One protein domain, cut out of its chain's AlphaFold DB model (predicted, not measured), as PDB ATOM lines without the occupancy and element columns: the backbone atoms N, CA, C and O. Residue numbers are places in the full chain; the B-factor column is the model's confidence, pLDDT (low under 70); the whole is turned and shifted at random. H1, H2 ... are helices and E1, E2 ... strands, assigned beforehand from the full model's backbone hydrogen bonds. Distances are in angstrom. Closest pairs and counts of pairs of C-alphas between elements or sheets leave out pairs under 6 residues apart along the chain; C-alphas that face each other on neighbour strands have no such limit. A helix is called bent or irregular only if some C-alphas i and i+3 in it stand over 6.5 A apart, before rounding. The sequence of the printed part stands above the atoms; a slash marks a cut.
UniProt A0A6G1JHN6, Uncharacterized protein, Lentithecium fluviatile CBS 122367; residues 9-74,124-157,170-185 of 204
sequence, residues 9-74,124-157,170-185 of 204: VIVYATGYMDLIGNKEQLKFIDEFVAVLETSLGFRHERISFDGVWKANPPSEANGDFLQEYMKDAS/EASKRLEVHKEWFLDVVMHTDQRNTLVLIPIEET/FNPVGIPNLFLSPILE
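AT A GLANCE: This is residues 9 to 74, 124 to 157 and 170 to 185 of the 204 residues of an uncharacterized protein of Lentithecium fluviatile CBS 122367 (UniProt A0A6G1JHN6). A small parallel sheet, E2 E1 E3, stands between one long helix, H2, and a loose group of helices, H3, H4, H5 and H6, on its other side; the short H1 lies close to the middle of the whole. In that group H6 meets H5 with its last residues, about perpendicular to it, and H4 packs on H3. The printed part has 116 residues, with six named helices and three named strands in the order E1 H1 H2 E2 H3 H4 H5 E3 H6, and its class is mostly helix. It is compact, with a radius of gyration of the C-alphas of 14.7 A, and spans 42 by 36 by 23 A.

IN THESE COORDINATES: Find C-alpha 9 at (-17.520, 13.561, -27.751); there E1, residues 9 to 13, begins and runs 12.4 A. H1, residues 14 to 17, follows at once. At C-alpha 23, (7.004, 14.227, -22.856), H2 begins, residues 23 to 40, 25.5 A long. Next come E2, residues 44 to 47, H3, residues 49 to 55, and H4, residues 66 to 69. After the first cut look for H5, residues 124 to 140, 23.0 A, then E3, residues 147 to 151, 13.1 A. H6, residues 177 to 184, ends at C-alpha 184, (-17.215, 1.870, -14.773); it is irregular, with C-alphas 178 and 181 7.0 A apart.

HOW THE PARTS SIT: Begin with E1, the inner strand. E2 is its parallel neighbour at 39 degrees, with N 45 and O 10 2.8 A apart, within hydrogen-bond range. E3 is its other parallel neighbour at 28 degrees, with N 11 and O 149 at 2.8 A. E1, H1, H2 and E2 form a strand-helix-strand unit, two parallel neighbour strands with helices between, and its crossover is right-handed. H2 on one face of the sheet makes two layers; its closest C-alphas to E2 are those of Glu 37 and His 44, 7.1 A apart. H1 only grazes the sheet. H5 touches H6, about perpendicular at 88 degrees, closest at the C-alphas of Lys 133 and Leu 184, 5.0 A. H3 touches H4, closest at the C-alphas of Asp 50 and Leu 66, 5.8 A. H5, with residues 139 to 140 alone, only just touches H3, with 3 pairs of C-alphas within 8 A; the closest are those of Val 52 and Val 140, 7.5 A. H2 is apart from H3, H4, H5 and H6. In H2, H3 and H5 every O i to N i+4 pair is within hydrogen-bond range; in H6 2 of 4 are, and H1 and H4 are too short for such a pair.

THE WHOLE: The C-alphas farthest apart are those of Thr 38 and Glu 124, 43.3 A. Residues 75 to 123 are not printed, with 10.7 A between C-alphas 74 and 124, nor are 158 to 169, with 15.7 A between C-alphas 157 and 170. Of the links that are printed whole, none is long. The mean pLDDT of the printed part is 95.0, and no printed residue is under 70.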
ATOM      1  N   VAL A   9     -18.497  12.674 -28.412       93.62
ATOM      2  CA  VAL A   9     -17.520  13.561 -27.751       93.62
ATOM      3  C   VAL A   9     -16.289  12.760 -27.330       93.62
ATOM      4  O   VAL A   9     -16.413  11.635 -26.849       93.62
ATOM      5  N   ILE A  10     -15.097  13.345 -27.474       95.44
ATOM      6  CA  ILE A  10     -13.872  12.827 -26.846       95.44
ATOM      7  C   ILE A  10     -13.613  13.613 -25.562       95.44
ATOM      8  O   ILE A  10     -13.569  14.839 -25.579       95.44
ATOM      9  N   VAL A  11     -13.386  12.913 -24.459       97.44
ATOM     10  CA  VAL A  11     -12.918  13.478 -23.196       97.44
ATOM     11  C   VAL A  11     -11.438  13.161 -23.046       97.44
ATOM     12  O   VAL A  11     -11.052  12.011 -22.856       97.44
ATOM     13  N   TYR A  12     -10.606  14.194 -23.107       97.50
ATOM     14  CA  TYR A  12      -9.187  14.131 -22.786       97.50
ATOM     15  C   TYR A  12      -9.019  14.353 -21.278       97.50
ATOM     16  O   TYR A  12      -9.192  15.472 -20.780       97.50
ATOM     17  N   ALA A  13      -8.712  13.288 -20.540       97.62
ATOM     18  CA  ALA A  13      -8.693  13.317 -19.082       97.62
ATOM     19  C   ALA A  13      -7.377  13.900 -18.541       97.62
ATOM     20  O   ALA A  13      -6.395  13.184 -18.341       97.62
ATOM     21  N   THR A  14      -7.342  15.208 -18.280       97.38
ATOM     22  CA  THR A  14      -6.098  15.925 -17.954       97.38
ATOM     23  C   THR A  14      -5.426  15.394 -16.693       97.38
ATOM     24  O   THR A  14      -4.217  15.232 -16.690       97.38
ATOM     25  N   GLY A  15      -6.203  15.034 -15.665       95.31
ATOM     26  CA  GLY A  15      -5.652  14.502 -14.414       95.31
ATOM     27  C   GLY A  15      -4.857  13.206 -14.604       95.31
ATOM     28  O   GLY A  15      -3.834  13.025 -13.957       95.31
ATOM     29  N   TYR A  16      -5.272  12.339 -15.534       95.50
ATOM     30  CA  TYR A  16      -4.520  11.127 -15.873       95.50
ATOM     31  C   TYR A  16      -3.300  11.412 -16.751       95.50
ATOM     32  O   TYR A  16      -2.295  10.714 -16.649       95.50
ATOM     33  N   MET A  17      -3.378  12.434 -17.602       95.69
ATOM     34  CA  MET A  17      -2.262  12.856 -18.454       95.69
ATOM     35  C   MET A  17      -1.148  13.507 -17.642       95.69
ATOM     36  O   MET A  17       0.024  13.257 -17.908       95.69
ATOM     37  N   ASP A  18      -1.500  14.258 -16.600       94.81
ATOM     38  CA  ASP A  18      -0.547  14.899 -15.692       94.81
ATOM     39  C   ASP A  18       0.301  13.878 -14.903       94.81
ATOM     40  O   ASP A  18       1.353  14.231 -14.367       94.81
ATOM     41  N   LEU A  19      -0.114  12.603 -14.855       91.81
ATOM     42  CA  LEU A  19       0.666  11.505 -14.268       91.81
ATOM     43  C   LEU A  19       1.813  11.028 -15.171       91.81
ATOM     44  O   LEU A  19       2.677  10.284 -14.707       91.81
ATOM     45  N   ILE A  20       1.826  11.416 -16.448       93.12
ATOM     46  CA  ILE A  20       2.829  10.990 -17.424       93.12
ATOM     47  C   ILE A  20       3.949  12.032 -17.479       93.12
ATOM     48  O   ILE A  20       3.781  13.129 -18.008       93.12
ATOM     49  N   GLY A  21       5.125  11.690 -16.952       91.50
ATOM     50  CA  GLY A  21       6.313  12.544 -17.018       91.50
ATOM     51  C   GLY A  21       7.023  12.490 -18.376       91.50
ATOM     52  O   GLY A  21       7.717  13.439 -18.758       91.50
ATOM     53  N   ASN A  22       6.845  11.401 -19.127       91.50
ATOM     54  CA  ASN A  22       7.407  11.234 -20.463       91.50
ATOM     55  C   ASN A  22       6.742  12.171 -21.493       91.50
ATOM     56  O   ASN A  22       5.635  11.936 -21.980       91.50
ATOM     57  N   LYS A  23       7.470  13.221 -21.888       91.81
ATOM     58  CA  LYS A  23       7.004  14.227 -22.856       91.81
ATOM     59  C   LYS A  23       6.810  13.689 -24.272       91.81
ATOM     60  O   LYS A  23       5.969  14.214 -24.993       91.81
ATOM     61  N   GLU A  24       7.584  12.690 -24.686       90.75
ATOM     62  CA  GLU A  24       7.433  12.078 -26.012       90.75
ATOM     63  C   GLU A  24       6.144  11.260 -26.075       90.75
ATOM     64  O   GLU A  24       5.392  11.376 -27.041       90.75
ATOM     65  N   GLN A  25       5.837  10.527 -25.001       90.94
ATOM     66  CA  GLN A  25       4.564   9.822 -24.857       90.94
ATOM     67  C   GLN A  25       3.379  10.798 -24.888       90.94
ATOM     68  O   GLN A  25       2.426  10.570 -25.629       90.94
ATOM     69  N   LEU A  26       3.441  11.905 -24.135       92.81
ATOM     70  CA  LEU A  26       2.398  12.938 -24.170       92.81
ATOM     71  C   LEU A  26       2.229  13.551 -25.567       92.81
ATOM     72  O   LEU A  26       1.104  13.685 -26.040       92.81
ATOM     73  N   LYS A  27       3.336  13.860 -26.256       92.69
ATOM     74  CA  LYS A  27       3.300  14.378 -27.633       92.69
ATOM     75  C   LYS A  27       2.601  13.404 -28.578       92.69
ATOM     76  O   LYS A  27       1.777  13.831 -29.378       92.69
ATOM     77  N   PHE A  28       2.902  12.111 -28.469       90.88
ATOM     78  CA  PHE A  28       2.238  11.090 -29.271       90.88
ATOM     79  C   PHE A  28       0.736  11.023 -28.970       90.88
ATOM     80  O   PHE A  28      -0.074  10.952 -29.890       90.88
ATOM     81  N   ILE A  29       0.352  11.061 -27.691       93.19
ATOM     82  CA  ILE A  29      -1.060  11.066 -27.291       93.19
ATOM     83  C   ILE A  29      -1.788  12.262 -27.916       93.19
ATOM     84  O   ILE A  29      -2.872  12.091 -28.471       93.19
ATOM     85  N   ASP A  30      -1.185  13.451 -27.883       93.50
ATOM     86  CA  ASP A  30      -1.763  14.654 -28.487       93.50
ATOM     87  C   ASP A  30      -1.884  14.533 -30.021       93.50
ATOM     88  O   ASP A  30      -2.902  14.923 -30.598       93.50
ATOM     89  N   GLU A  31      -0.890  13.945 -30.695       93.44
ATOM     90  CA  GLU A  31      -0.941  13.650 -32.137       93.44
ATOM     91  C   GLU A  31      -2.045  12.639 -32.475       93.44
ATOM     92  O   GLU A  31      -2.809  12.841 -33.422       93.44
ATOM     93  N   PHE A  32      -2.190  11.584 -31.672       92.06
ATOM     94  CA  PHE A  32      -3.247  10.592 -31.827       92.06
ATOM     95  C   PHE A  32      -4.640  11.209 -31.641       92.06
ATOM     96  O   PHE A  32      -5.542  10.950 -32.439       92.06
ATOM     97  N   VAL A  33      -4.812  12.087 -30.648       93.38
ATOM     98  CA  VAL A  33      -6.057  12.846 -30.450       93.38
ATOM     99  C   VAL A  33      -6.370  13.692 -31.683       93.38
ATOM    100  O   VAL A  33      -7.498  13.649 -32.166       93.38
ATOM    101  N   ALA A  34      -5.388  14.396 -32.255       93.25
ATOM    102  CA  ALA A  34      -5.596  15.190 -33.468       93.25
ATOM    103  C   ALA A  34      -6.030  14.331 -34.676       93.25
ATOM    104  O   ALA A  34      -6.877  14.748 -35.476       93.25
ATOM    105  N   VAL A  35      -5.493  13.110 -34.800       92.62
ATOM    106  CA  VAL A  35      -5.929  12.136 -35.814       92.62
ATOM    107  C   VAL A  35      -7.369  11.689 -35.566       92.62
ATOM    108  O   VAL A  35      -8.150  11.634 -36.520       92.62
ATOM    109  N   LEU A  36      -7.752  11.413 -34.314       91.25
ATOM    110  CA  LEU A  36      -9.132  11.067 -33.960       91.25
ATOM    111  C   LEU A  36     -10.100  12.204 -34.293       91.25
ATOM    112  O   LEU A  36     -11.116  11.957 -34.938       91.25
ATOM    113  N   GLU A  37      -9.772  13.444 -33.932       93.25
ATOM    114  CA  GLU A  37     -10.609  14.608 -34.241       93.25
ATOM    115  C   GLU A  37     -10.807  14.785 -35.748       93.25
ATOM    116  O   GLU A  37     -11.920  15.028 -36.214       93.25
ATOM    117  N   THR A  38      -9.733  14.617 -36.525       93.25
ATOM    118  CA  THR A  38      -9.777  14.725 -37.989       93.25
ATOM    119  C   THR A  38     -10.596  13.596 -38.613       93.25
ATOM    120  O   THR A  38     -11.376  13.833 -39.533       93.25
ATOM    121  N   SER A  39     -10.436  12.370 -38.111       90.44
ATOM    122  CA  SER A  39     -11.084  11.177 -38.666       90.44
ATOM    123  C   SER A  39     -12.567  11.098 -38.311       90.44
ATOM    124  O   SER A  39     -13.369  10.621 -39.111       90.44
ATOM    125  N   LEU A  40     -12.932  11.555 -37.113       88.38
ATOM    126  CA  LEU A  40     -14.288  11.457 -36.582       88.38
ATOM    127  C   LEU A  40     -15.099  12.752 -36.763       88.38
ATOM    128  O   LEU A  40     -16.328  12.715 -36.730       88.38
ATOM    129  N   GLY A  41     -14.435  13.889 -36.995       89.06
ATOM    130  CA  GLY A  41     -15.073  15.168 -37.313       89.06
ATOM    131  C   GLY A  41     -15.590  15.960 -36.107       89.06
ATOM    132  O   GLY A  41     -16.355  16.906 -36.292       89.06
ATOM    133  N   PHE A  42     -15.189  15.612 -34.882       88.69
ATOM    134  CA  PHE A  42     -15.541  16.339 -33.656       88.69
ATOM    135  C   PHE A  42     -14.327  16.524 -32.746       88.69
ATOM    136  O   PHE A  42     -13.362  15.770 -32.822       88.69
ATOM    137  N   ARG A  43     -14.368  17.567 -31.909       90.81
ATOM    138  CA  ARG A  43     -13.251  17.964 -31.041       90.81
ATOM    139  C   ARG A  43     -13.295  17.283 -29.681       90.81
ATOM    140  O   ARG A  43     -14.363  16.882 -29.216       90.81
ATOM    141  N   HIS A  44     -12.140  17.220 -29.032       96.06
ATOM    142  CA  HIS A  44     -12.030  16.796 -27.648       96.06
ATOM    143  C   HIS A  44     -12.327  17.930 -26.657       96.06
ATOM    144  O   HIS A  44     -12.041  19.106 -26.892       96.06
ATOM    145  N   GLU A  45     -12.852  17.544 -25.499       96.88
ATOM    146  CA  GLU A  45     -12.972  18.358 -24.298       96.88
ATOM    147  C   GLU A  45     -11.851  17.972 -23.332       96.88
ATOM    148  O   GLU A  45     -11.631  16.794 -23.054       96.88
ATOM    149  N   ARG A  46     -11.133  18.959 -22.793       97.75
ATOM    150  CA  ARG A  46     -10.127  18.723 -21.750       97.75
ATOM    151  C   ARG A  46     -10.808  18.781 -20.391       97.75
ATOM    152  O   ARG A  46     -11.293  19.841 -20.002       97.75
ATOM    153  N   ILE A  47     -10.839  17.658 -19.678       98.12
ATOM    154  CA  ILE A  47     -11.578  17.525 -18.419       98.12
ATOM    155  C   ILE A  47     -10.649  17.073 -17.292       98.12
ATOM    156  O   ILE A  47      -9.937  16.079 -17.415       98.12
ATOM    157  N   SER A  48     -10.714  17.781 -16.162       97.50
ATOM    158  CA  SER A  48     -10.181  17.326 -14.876       97.50
ATOM    159  C   SER A  48     -11.313  16.699 -14.068       97.50
ATOM    160  O   SER A  48     -12.261  17.397 -13.706       97.50
ATOM    161  N   PHE A  49     -11.225  15.401 -13.768       97.94
ATOM    162  CA  PHE A  49     -12.264  14.712 -12.994       97.94
ATOM    163  C   PHE A  49     -12.370  15.238 -11.560       97.94
ATOM    164  O   PHE A  49     -13.483  15.415 -11.081       97.94
ATOM    165  N   ASP A  50     -11.261  15.625 -10.923       97.31
ATOM    166  CA  ASP A  50     -11.298  16.325  -9.631       97.31
ATOM    167  C   ASP A  50     -12.033  17.674  -9.722       97.31
ATOM    168  O   ASP A  50     -12.803  18.036  -8.831       97.31
ATOM    169  N   GLY A  51     -11.827  18.415 -10.817       97.94
ATOM    170  CA  GLY A  51     -12.532  19.668 -11.082       97.94
ATOM    171  C   GLY A  51     -14.037  19.469 -11.271       97.94
ATOM    172  O   GLY A  51     -14.830  20.205 -10.681       97.94
ATOM    173  N   VAL A  52     -14.432  18.453 -12.045       98.31
ATOM    174  CA  VAL A  52     -15.846  18.105 -12.265       98.31
ATOM    175  C   VAL A  52     -16.494  17.605 -10.978       98.31
ATOM    176  O   VAL A  52     -17.594  18.048 -10.659       98.31
ATOM    177  N   TRP A  53     -15.804  16.764 -10.203       98.50
ATOM    178  CA  TRP A  53     -16.277  16.274  -8.906       98.50
ATOM    179  C   TRP A  53     -16.511  17.419  -7.932       98.50
ATOM    180  O   TRP A  53     -17.551  17.492  -7.296       98.50
ATOM    181  N   LYS A  54     -15.579  18.372  -7.849       98.00
ATOM    182  CA  LYS A  54     -15.743  19.551  -6.992       98.00
ATOM    183  C   LYS A  54     -16.960  20.396  -7.385       98.00
ATOM    184  O   LYS A  54     -17.582  20.995  -6.512       98.00
ATOM    185  N   ALA A  55     -17.265  20.487  -8.679       98.12
ATOM    186  CA  ALA A  55     -18.409  21.246  -9.176       98.12
ATOM    187  C   ALA A  55     -19.739  20.491  -9.019       98.12
ATOM    188  O   ALA A  55     -20.769  21.123  -8.803       98.12
ATOM    189  N   ASN A  56     -19.709  19.162  -9.111       98.06
ATOM    190  CA  ASN A  56     -20.885  18.297  -9.106       98.06
ATOM    191  C   ASN A  56     -20.636  17.062  -8.221       98.06
ATOM    192  O   ASN A  56     -20.570  15.955  -8.752       98.06
ATOM    193  N   PRO A  57     -20.425  17.210  -6.901       97.62
ATOM    194  CA  PRO A  57     -20.113  16.065  -6.054       97.62
ATOM    195  C   PRO A  57     -21.366  15.203  -5.837       97.62
ATOM    196  O   PRO A  57     -22.456  15.764  -5.672       97.62
ATOM    197  N   PRO A  58     -21.242  13.864  -5.773       97.81
ATOM    198  CA  PRO A  58     -22.346  13.031  -5.319       97.81
ATOM    199  C   PRO A  58     -22.636  13.312  -3.839       97.81
ATOM    200  O   PRO A  58     -21.747  13.676  -3.063       97.81
ATOM    201  N   SER A  59     -23.893  13.149  -3.435       97.56
ATOM    202  CA  SER A  59     -24.338  13.471  -2.072       97.56
ATOM    203  C   SER A  59     -23.643  12.612  -1.006       97.56
ATOM    204  O   SER A  59     -23.306  13.083   0.079       97.56
ATOM    205  N   GLU A  60     -23.353  11.371  -1.373       98.00
ATOM    206  CA  GLU A  60     -22.703  10.313  -0.616       98.00
ATOM    207  C   GLU A  60     -21.252  10.654  -0.277       98.00
ATOM    208  O   GLU A  60     -20.718  10.140   0.703       98.00
ATOM    209  N   ALA A  61     -20.625  11.546  -1.050       96.75
ATOM    210  CA  ALA A  61     -19.289  12.042  -0.747       96.75
ATOM    211  C   ALA A  61     -19.266  12.978   0.460       96.75
ATOM    212  O   ALA A  61     -18.197  13.237   0.997       96.75
ATOM    213  N   ASN A  62     -20.416  13.516   0.887       95.88
ATOM    214  CA  ASN A  62     -20.529  14.394   2.055       95.88
ATOM    215  C   ASN A  62     -19.492  15.546   2.072       95.88
ATOM    216  O   ASN A  62     -18.995  15.951   3.122       95.88
ATOM    217  N   GLY A  63     -19.162  16.077   0.890       95.38
ATOM    218  CA  GLY A  63     -18.187  17.157   0.716       95.38
ATOM    219  C   GLY A  63     -16.727  16.720   0.547       95.38
ATOM    220  O   GLY A  63     -15.873  17.590   0.368       95.38
ATOM    221  N   ASP A  64     -16.428  15.420   0.553       97.81
ATOM    222  CA  ASP A  64     -15.083  14.908   0.298       97.81
ATOM    223  C   ASP A  64     -14.635  15.167  -1.146       97.81
ATOM    224  O   ASP A  64     -15.404  15.093  -2.111       97.81
ATOM    225  N   PHE A  65     -13.339  15.441  -1.307       97.31
ATOM    226  CA  PHE A  65     -12.701  15.490  -2.621       97.31
ATOM    227  C   PHE A  65     -12.581  14.083  -3.213       97.31
ATOM    228  O   PHE A  65     -12.357  13.133  -2.468       97.31
ATOM    229  N   LEU A  66     -12.626  13.963  -4.546       97.62
ATOM    230  CA  LEU A  66     -12.552  12.680  -5.260       97.62
ATOM    231  C   LEU A  66     -11.408  11.782  -4.761       97.62
ATOM    232  O   LEU A  66     -11.632  10.613  -4.460       97.62
ATOM    233  N   GLN A  67     -10.195  12.325  -4.615       95.44
ATOM    234  CA  GLN A  67      -9.035  11.547  -4.155       95.44
ATOM    235  C   GLN A  67      -9.181  11.007  -2.730       95.44
ATOM    236  O   GLN A  67      -8.732   9.898  -2.454       95.44
ATOM    237  N   GLU A  68      -9.808  11.758  -1.822       97.56
ATOM    238  CA  GLU A  68     -10.064  11.277  -0.459       97.56
ATOM    239  C   GLU A  68     -11.236  10.290  -0.461       97.56
ATOM    240  O   GLU A  68     -11.118   9.190   0.084       97.56
ATOM    241  N   TYR A  69     -12.307  10.607  -1.195       98.25
ATOM    242  CA  TYR A  69     -13.455   9.723  -1.372       98.25
ATOM    243  C   TYR A  69     -13.102   8.417  -2.085       98.25
ATOM    244  O   TYR A  69     -13.801   7.436  -1.890       98.25
ATOM    245  N   MET A  70     -12.000   8.321  -2.830       98.06
ATOM    246  CA  MET A  70     -11.575   7.082  -3.508       98.06
ATOM    247  C   MET A  70     -10.257   6.507  -2.986       98.06
ATOM    248  O   MET A  70      -9.774   5.507  -3.516       98.06
ATOM    249  N   LYS A  71      -9.679   7.107  -1.940       97.31
ATOM    250  CA  LYS A  71      -8.317   6.854  -1.445       97.31
ATOM    251  C   LYS A  71      -7.932   5.379  -1.380       97.31
ATOM    252  O   LYS A  71      -6.863   5.003  -1.842       97.31
ATOM    253  N   ASP A  72      -8.790   4.566  -0.793       97.06
ATOM    254  CA  ASP A  72      -8.614   3.138  -0.560       97.06
ATOM    255  C   ASP A  72      -9.688   2.282  -1.239       97.06
ATOM    256  O   ASP A  72      -9.542   1.066  -1.265       97.06
ATOM    257  N   ALA A  73     -10.712   2.885  -1.849       97.62
ATOM    258  CA  ALA A  73     -11.844   2.163  -2.428       97.62
ATOM    259  C   ALA A  73     -11.408   1.152  -3.505       97.62
ATOM    260  O   ALA A  73     -11.801  -0.013  -3.478       97.62
ATOM    261  N   SER A  74     -10.525   1.562  -4.418       96.00
ATOM    262  CA  SER A  74      -9.959   0.657  -5.422       96.00
ATOM    263  C   SER A  74      -9.184  -0.493  -4.775       96.00
ATOM    264  O   SER A  74      -9.390  -1.658  -5.087       96.00
ATOM    265  N   GLU A 124     -17.616  -1.466   2.096       98.38
ATOM    266  CA  GLU A 124     -17.681  -0.009   1.997       98.38
ATOM    267  C   GLU A 124     -16.966   0.523   0.753       98.38
ATOM    268  O   GLU A 124     -17.502   1.364   0.033       98.38
ATOM    269  N   ALA A 125     -15.791  -0.022   0.445       98.25
ATOM    270  CA  ALA A 125     -15.060   0.263  -0.777       98.25
ATOM    271  C   ALA A 125     -15.917  -0.002  -2.023       98.25
ATOM    272  O   ALA A 125     -16.008   0.858  -2.895       98.25
ATOM    273  N   SER A 126     -16.615  -1.139  -2.066       98.25
ATOM    274  CA  SER A 126     -17.508  -1.506  -3.171       98.25
ATOM    275  C   SER A 126     -18.666  -0.517  -3.345       98.25
ATOM    276  O   SER A 126     -18.987  -0.152  -4.470       98.25
ATOM    277  N   LYS A 127     -19.257  -0.013  -2.252       98.44
ATOM    278  CA  LYS A 127     -20.288   1.037  -2.342       98.44
ATOM    279  C   LYS A 127     -19.737   2.335  -2.927       98.44
ATOM    280  O   LYS A 127     -20.392   2.948  -3.760       98.44
ATOM    281  N   ARG A 128     -18.537   2.746  -2.509       98.62
ATOM    282  CA  ARG A 128     -17.874   3.954  -3.031       98.62
ATOM    283  C   ARG A 128     -17.538   3.815  -4.515       98.62
ATOM    284  O   ARG A 128     -17.676   4.789  -5.251       98.62
ATOM    285  N   LEU A 129     -17.155   2.614  -4.963       98.50
ATOM    286  CA  LEU A 129     -16.984   2.321  -6.388       98.50
ATOM    287  C   LEU A 129     -18.295   2.487  -7.167       98.50
ATOM    288  O   LEU A 129     -18.271   3.116  -8.221       98.50
ATOM    289  N   GLU A 130     -19.420   1.987  -6.644       98.62
ATOM    290  CA  GLU A 130     -20.724   2.129  -7.309       98.62
ATOM    291  C   GLU A 130     -21.156   3.599  -7.396       98.62
ATOM    292  O   GLU A 130     -21.500   4.073  -8.474       98.62
ATOM    293  N   VAL A 131     -21.026   4.362  -6.304       98.69
ATOM    294  CA  VAL A 131     -21.300   5.810  -6.305       98.69
ATOM    295  C   VAL A 131     -20.432   6.528  -7.338       98.69
ATOM    296  O   VAL A 131     -20.923   7.361  -8.097       98.69
ATOM    297  N   HIS A 132     -19.135   6.210  -7.392       98.56
ATOM    298  CA  HIS A 132     -18.242   6.788  -8.389       98.56
ATOM    299  C   HIS A 132     -18.672   6.422  -9.815       98.56
ATOM    300  O   HIS A 132     -18.655   7.285 -10.689       98.56
ATOM    301  N   LYS A 133     -19.044   5.163 -10.066       98.62
ATOM    302  CA  LYS A 133     -19.522   4.691 -11.369       98.62
ATOM    303  C   LYS A 133     -20.766   5.456 -11.805       98.62
ATOM    304  O   LYS A 133     -20.744   6.048 -12.881       98.62
ATOM    305  N   GLU A 134     -21.804   5.498 -10.975       98.50
ATOM    306  CA  GLU A 134     -23.044   6.222 -11.273       98.50
ATOM    307  C   GLU A 134     -22.763   7.702 -11.550       98.50
ATOM    308  O   GLU A 134     -23.153   8.228 -12.595       98.50
ATOM    309  N   TRP A 135     -21.991   8.347 -10.671       98.62
ATOM    310  CA  TRP A 135     -21.572   9.734 -10.840       98.62
ATOM    311  C   TRP A 135     -20.818   9.962 -12.154       98.62
ATOM    312  O   TRP A 135     -21.101  10.910 -12.881       98.62
ATOM    313  N   PHE A 136     -19.856   9.107 -12.488       98.50
ATOM    314  CA  PHE A 136     -19.035   9.283 -13.681       98.50
ATOM    315  C   PHE A 136     -19.867   9.088 -14.957       98.50
ATOM    316  O   PHE A 136     -19.732   9.860 -15.910       98.50
ATOM    317  N   LEU A 137     -20.751   8.087 -14.982       98.00
ATOM    318  CA  LEU A 137     -21.629   7.811 -16.122       98.00
ATOM    319  C   LEU A 137     -22.642   8.942 -16.366       98.00
ATOM    320  O   LEU A 137     -22.915   9.284 -17.524       98.00
ATOM    321  N   ASP A 138     -23.171   9.541 -15.300       97.88
ATOM    322  CA  ASP A 138     -24.129  10.647 -15.378       97.88
ATOM    323  C   ASP A 138     -23.443  11.991 -15.664       97.88
ATOM    324  O   ASP A 138     -23.773  12.681 -16.628       97.88
ATOM    325  N   VAL A 139     -22.431  12.348 -14.874       97.81
ATOM    326  CA  VAL A 139     -21.862  13.703 -14.836       97.81
ATOM    327  C   VAL A 139     -20.705  13.887 -15.813       97.81
ATOM    328  O   VAL A 139     -20.559  14.957 -16.398       97.81
ATOM    329  N   VAL A 140     -19.857  12.874 -16.000       97.38
ATOM    330  CA  VAL A 140     -18.707  12.977 -16.913       97.38
ATOM    331  C   VAL A 140     -19.103  12.502 -18.304       97.38
ATOM    332  O   VAL A 140     -18.911  13.211 -19.296       97.38
ATOM    333  N   MET A 141     -19.670  11.301 -18.397       96.50
ATOM    334  CA  MET A 141     -20.017  10.708 -19.683       96.50
ATOM    335  C   MET A 141     -21.327  11.249 -20.248       96.50
ATOM    336  O   MET A 141     -21.453  11.257 -21.473       96.50
ATOM    337  N   HIS A 142     -22.254  11.738 -19.413       95.62
ATOM    338  CA  HIS A 142     -23.596  12.162 -19.829       95.62
ATOM    339  C   HIS A 142     -24.249  11.121 -20.751       95.62
ATOM    340  O   HIS A 142     -24.691  11.438 -21.858       95.62
ATOM    341  N   THR A 143     -24.246   9.857 -20.315       93.69
ATOM    342  CA  THR A 143     -24.625   8.696 -21.144       93.69
ATOM    343  C   THR A 143     -26.029   8.792 -21.743       93.69
ATOM    344  O   THR A 143     -26.262   8.276 -22.836       93.69
ATOM    345  N   ASP A 144     -26.953   9.515 -21.110       92.31
ATOM    346  CA  ASP A 144     -28.296   9.768 -21.646       92.31
ATOM    347  C   ASP A 144     -28.324  10.779 -22.804       92.31
ATOM    348  O   ASP A 144     -29.253  10.772 -23.613       92.31
ATOM    349  N   GLN A 145     -27.300  11.625 -22.922       93.19
ATOM    350  CA  GLN A 145     -27.279  12.776 -23.828       93.19
ATOM    351  C   GLN A 145     -26.253  12.651 -24.954       93.19
ATOM    352  O   GLN A 145     -26.482  13.203 -26.029       93.19
ATOM    353  N   ARG A 146     -25.126  11.965 -24.730       93.56
ATOM    354  CA  ARG A 146     -24.001  11.902 -25.677       93.56
ATOM    355  C   ARG A 146     -23.282  10.552 -25.659       93.56
ATOM    356  O   ARG A 146     -23.359   9.797 -24.695       93.56
ATOM    357  N   ASN A 147     -22.556  10.282 -26.741       92.44
ATOM    358  CA  ASN A 147     -21.658   9.138 -26.875       92.44
ATOM    359  C   ASN A 147     -20.229   9.574 -26.537       92.44
ATOM    360  O   ASN A 147     -19.560  10.209 -27.351       92.44
ATOM    361  N   THR A 148     -19.759   9.252 -25.335       94.94
ATOM    362  CA  THR A 148     -18.474   9.756 -24.831       94.94
ATOM    363  C   THR A 148     -17.365   8.713 -24.945       94.94
ATOM    364  O   THR A 148     -17.484   7.613 -24.411       94.94
ATOM    365  N   LEU A 149     -16.258   9.085 -25.589       94.88
ATOM    366  CA  LEU A 149     -14.991   8.357 -25.562       94.88
ATOM    367  C   LEU A 149     -14.061   9.026 -24.554       94.88
ATOM    368  O   LEU A 149     -13.694  10.184 -24.736       94.88
ATOM    369  N   VAL A 150     -13.660   8.314 -23.504       96.81
ATOM    370  CA  VAL A 150     -12.686   8.829 -22.535       96.81
ATOM    371  C   VAL A 150     -11.296   8.353 -22.929       96.81
ATOM    372  O   VAL A 150     -11.048   7.155 -23.029       96.81
ATOM    373  N   LEU A 151     -10.390   9.298 -23.149       95.88
ATOM    374  CA  LEU A 151      -9.010   9.031 -23.514       95.88
ATOM    375  C   LEU A 151      -8.119   9.204 -22.280       95.88
ATOM    376  O   LEU A 151      -8.005  10.298 -21.718       95.88
ATOM    377  N   ILE A 152      -7.483   8.102 -21.886       95.44
ATOM    378  CA  ILE A 152      -6.510   8.010 -20.794       95.44
ATOM    379  C   ILE A 152      -5.238   7.309 -21.295       95.44
ATOM    380  O   ILE A 152      -5.323   6.453 -22.178       95.44
ATOM    381  N   PRO A 153      -4.056   7.629 -20.746       93.69
ATOM    382  CA  PRO A 153      -2.878   6.797 -20.933       93.69
ATOM    383  C   PRO A 153      -3.007   5.528 -20.080       93.69
ATOM    384  O   PRO A 153      -3.558   5.580 -18.982       93.69
ATOM    385  N   ILE A 154      -2.457   4.404 -20.542       90.44
ATOM    386  CA  ILE A 154      -2.425   3.149 -19.767       90.44
ATOM    387  C   ILE A 154      -1.542   3.320 -18.527       90.44
ATOM    388  O   ILE A 154      -1.983   3.130 -17.397       90.44
ATOM    389  N   GLU A 155      -0.292   3.714 -18.750       88.12
ATOM    390  CA  GLU A 155       0.685   4.073 -17.726       88.12
ATOM    391  C   GLU A 155       1.831   4.875 -18.360       88.12
ATOM    392  O   GLU A 155       1.903   5.020 -19.584       88.12
ATOM    393  N   GLU A 156       2.747   5.386 -17.539       88.12
ATOM    394  CA  GLU A 156       4.011   5.924 -18.038       88.12
ATOM    395  C   GLU A 156       4.869   4.797 -18.633       88.12
ATOM    396  O   GLU A 156       5.237   3.832 -17.953       88.12
ATOM    397  N   THR A 157       5.199   4.933 -19.918       83.69
ATOM    398  CA  THR A 157       5.932   3.907 -20.662       83.69
ATOM    399  C   THR A 157       7.391   3.887 -20.228       83.69
ATOM    400  O   THR A 157       8.113   4.878 -20.353       83.69
ATOM    401  N   PHE A 170       3.096  -2.248  -6.023       86.56
ATOM    402  CA  PHE A 170       1.863  -1.637  -6.501       86.56
ATOM    403  C   PHE A 170       0.856  -1.530  -5.348       86.56
ATOM    404  O   PHE A 170       0.305  -2.532  -4.899       86.56
ATOM    405  N   ASN A 171       0.647  -0.311  -4.851       89.62
ATOM    406  CA  ASN A 171      -0.337   0.015  -3.821       89.62
ATOM    407  C   ASN A 171      -1.255   1.121  -4.360       89.62
ATOM    408  O   ASN A 171      -0.875   2.292  -4.277       89.62
ATOM    409  N   PRO A 172      -2.394   0.775  -4.983       89.75
ATOM    410  CA  PRO A 172      -3.236   1.767  -5.632       89.75
ATOM    411  C   PRO A 172      -3.866   2.709  -4.601       89.75
ATOM    412  O   PRO A 172      -4.350   2.273  -3.556       89.75
ATOM    413  N   VAL A 173      -3.855   4.003  -4.919       92.00
ATOM    414  CA  VAL A 173      -4.540   5.065  -4.173       92.00
ATOM    415  C   VAL A 173      -5.438   5.811  -5.150       92.00
ATOM    416  O   VAL A 173      -5.012   6.086  -6.272       92.00
ATOM    417  N   GLY A 174      -6.664   6.129  -4.738       94.25
ATOM    418  CA  GLY A 174      -7.634   6.764  -5.625       94.25
ATOM    419  C   GLY A 174      -8.077   5.807  -6.732       94.25
ATOM    420  O   GLY A 174      -8.355   4.633  -6.479       94.25
ATOM    421  N   ILE A 175      -8.124   6.304  -7.967       95.00
ATOM    422  CA  ILE A 175      -8.502   5.526  -9.151       95.00
ATOM    423  C   ILE A 175      -7.296   5.463 -10.094       95.00
ATOM    424  O   ILE A 175      -7.012   6.438 -10.787       95.00
ATOM    425  N   PRO A 176      -6.547   4.351 -10.111       92.50
ATOM    426  CA  PRO A 176      -5.498   4.139 -11.102       92.50
ATOM    427  C   PRO A 176      -6.066   4.079 -12.525       92.50
ATOM    428  O   PRO A 176      -7.179   3.599 -12.726       92.50
ATOM    429  N   ASN A 177      -5.266   4.461 -13.524       92.56
ATOM    430  CA  ASN A 177      -5.664   4.483 -14.939       92.56
ATOM    431  C   ASN A 177      -6.285   3.151 -15.393       92.56
ATOM    432  O   ASN A 177      -7.382   3.126 -15.941       92.56
ATOM    433  N   LEU A 178      -5.615   2.038 -15.074       91.44
ATOM    434  CA  LEU A 178      -6.040   0.672 -15.408       91.44
ATOM    435  C   LEU A 178      -7.336   0.225 -14.715       91.44
ATOM    436  O   LEU A 178      -7.867  -0.836 -15.030       91.44
ATOM    437  N   PHE A 179      -7.793   0.963 -13.705       94.81
ATOM    438  CA  PHE A 179      -8.947   0.595 -12.889       94.81
ATOM    439  C   PHE A 179     -10.185   1.406 -13.265       94.81
ATOM    440  O   PHE A 179     -11.281   1.037 -12.850       94.81
ATOM    441  N   LEU A 180     -10.052   2.463 -14.075       96.19
ATOM    442  CA  LEU A 180     -11.197   3.277 -14.467       96.19
ATOM    443  C   LEU A 180     -12.238   2.441 -15.223       96.19
ATOM    444  O   LEU A 180     -13.376   2.364 -14.776       96.19
ATOM    445  N   SER A 181     -11.870   1.782 -16.326       96.50
ATOM    446  CA  SER A 181     -12.858   1.043 -17.123       96.50
ATOM    447  C   SER A 181     -13.492  -0.144 -16.383       96.50
ATOM    448  O   SER A 181     -14.717  -0.264 -16.476       96.50
ATOM    449  N   PRO A 182     -12.765  -0.950 -15.566       95.81
ATOM    450  CA  PRO A 182     -13.403  -1.999 -14.777       95.81
ATOM    451  C   PRO A 182     -14.372  -1.455 -13.724       95.81
ATOM    452  O   PRO A 182     -15.439  -2.034 -13.552       95.81
ATOM    453  N   ILE A 183     -14.045  -0.339 -13.056       97.00
ATOM    454  CA  ILE A 183     -14.957   0.309 -12.093       97.00
ATOM    455  C   ILE A 183     -16.220   0.807 -12.799       97.00
ATOM    456  O   ILE A 183     -17.313   0.689 -12.259       97.00
ATOM    457  N   LEU A 184     -16.081   1.361 -14.004       97.38
ATOM    458  CA  LEU A 184     -17.215   1.870 -14.773       97.38
ATOM    459  C   LEU A 184     -18.049   0.770 -15.442       97.38
ATOM    460  O   LEU A 184     -19.108   1.075 -15.986       97.38
ATOM    461  N   GLU A 185     -17.565  -0.478 -15.451       96.75
ATOM    462  CA  GLU A 185     -18.091  -1.565 -16.292       96.75
ATOM    463  C   GLU A 185     -18.195  -1.154 -17.774       96.75
ATOM    464  O   GLU A 185     -19.086  -1.577 -18.514       96.75
TER     465      GLU A 185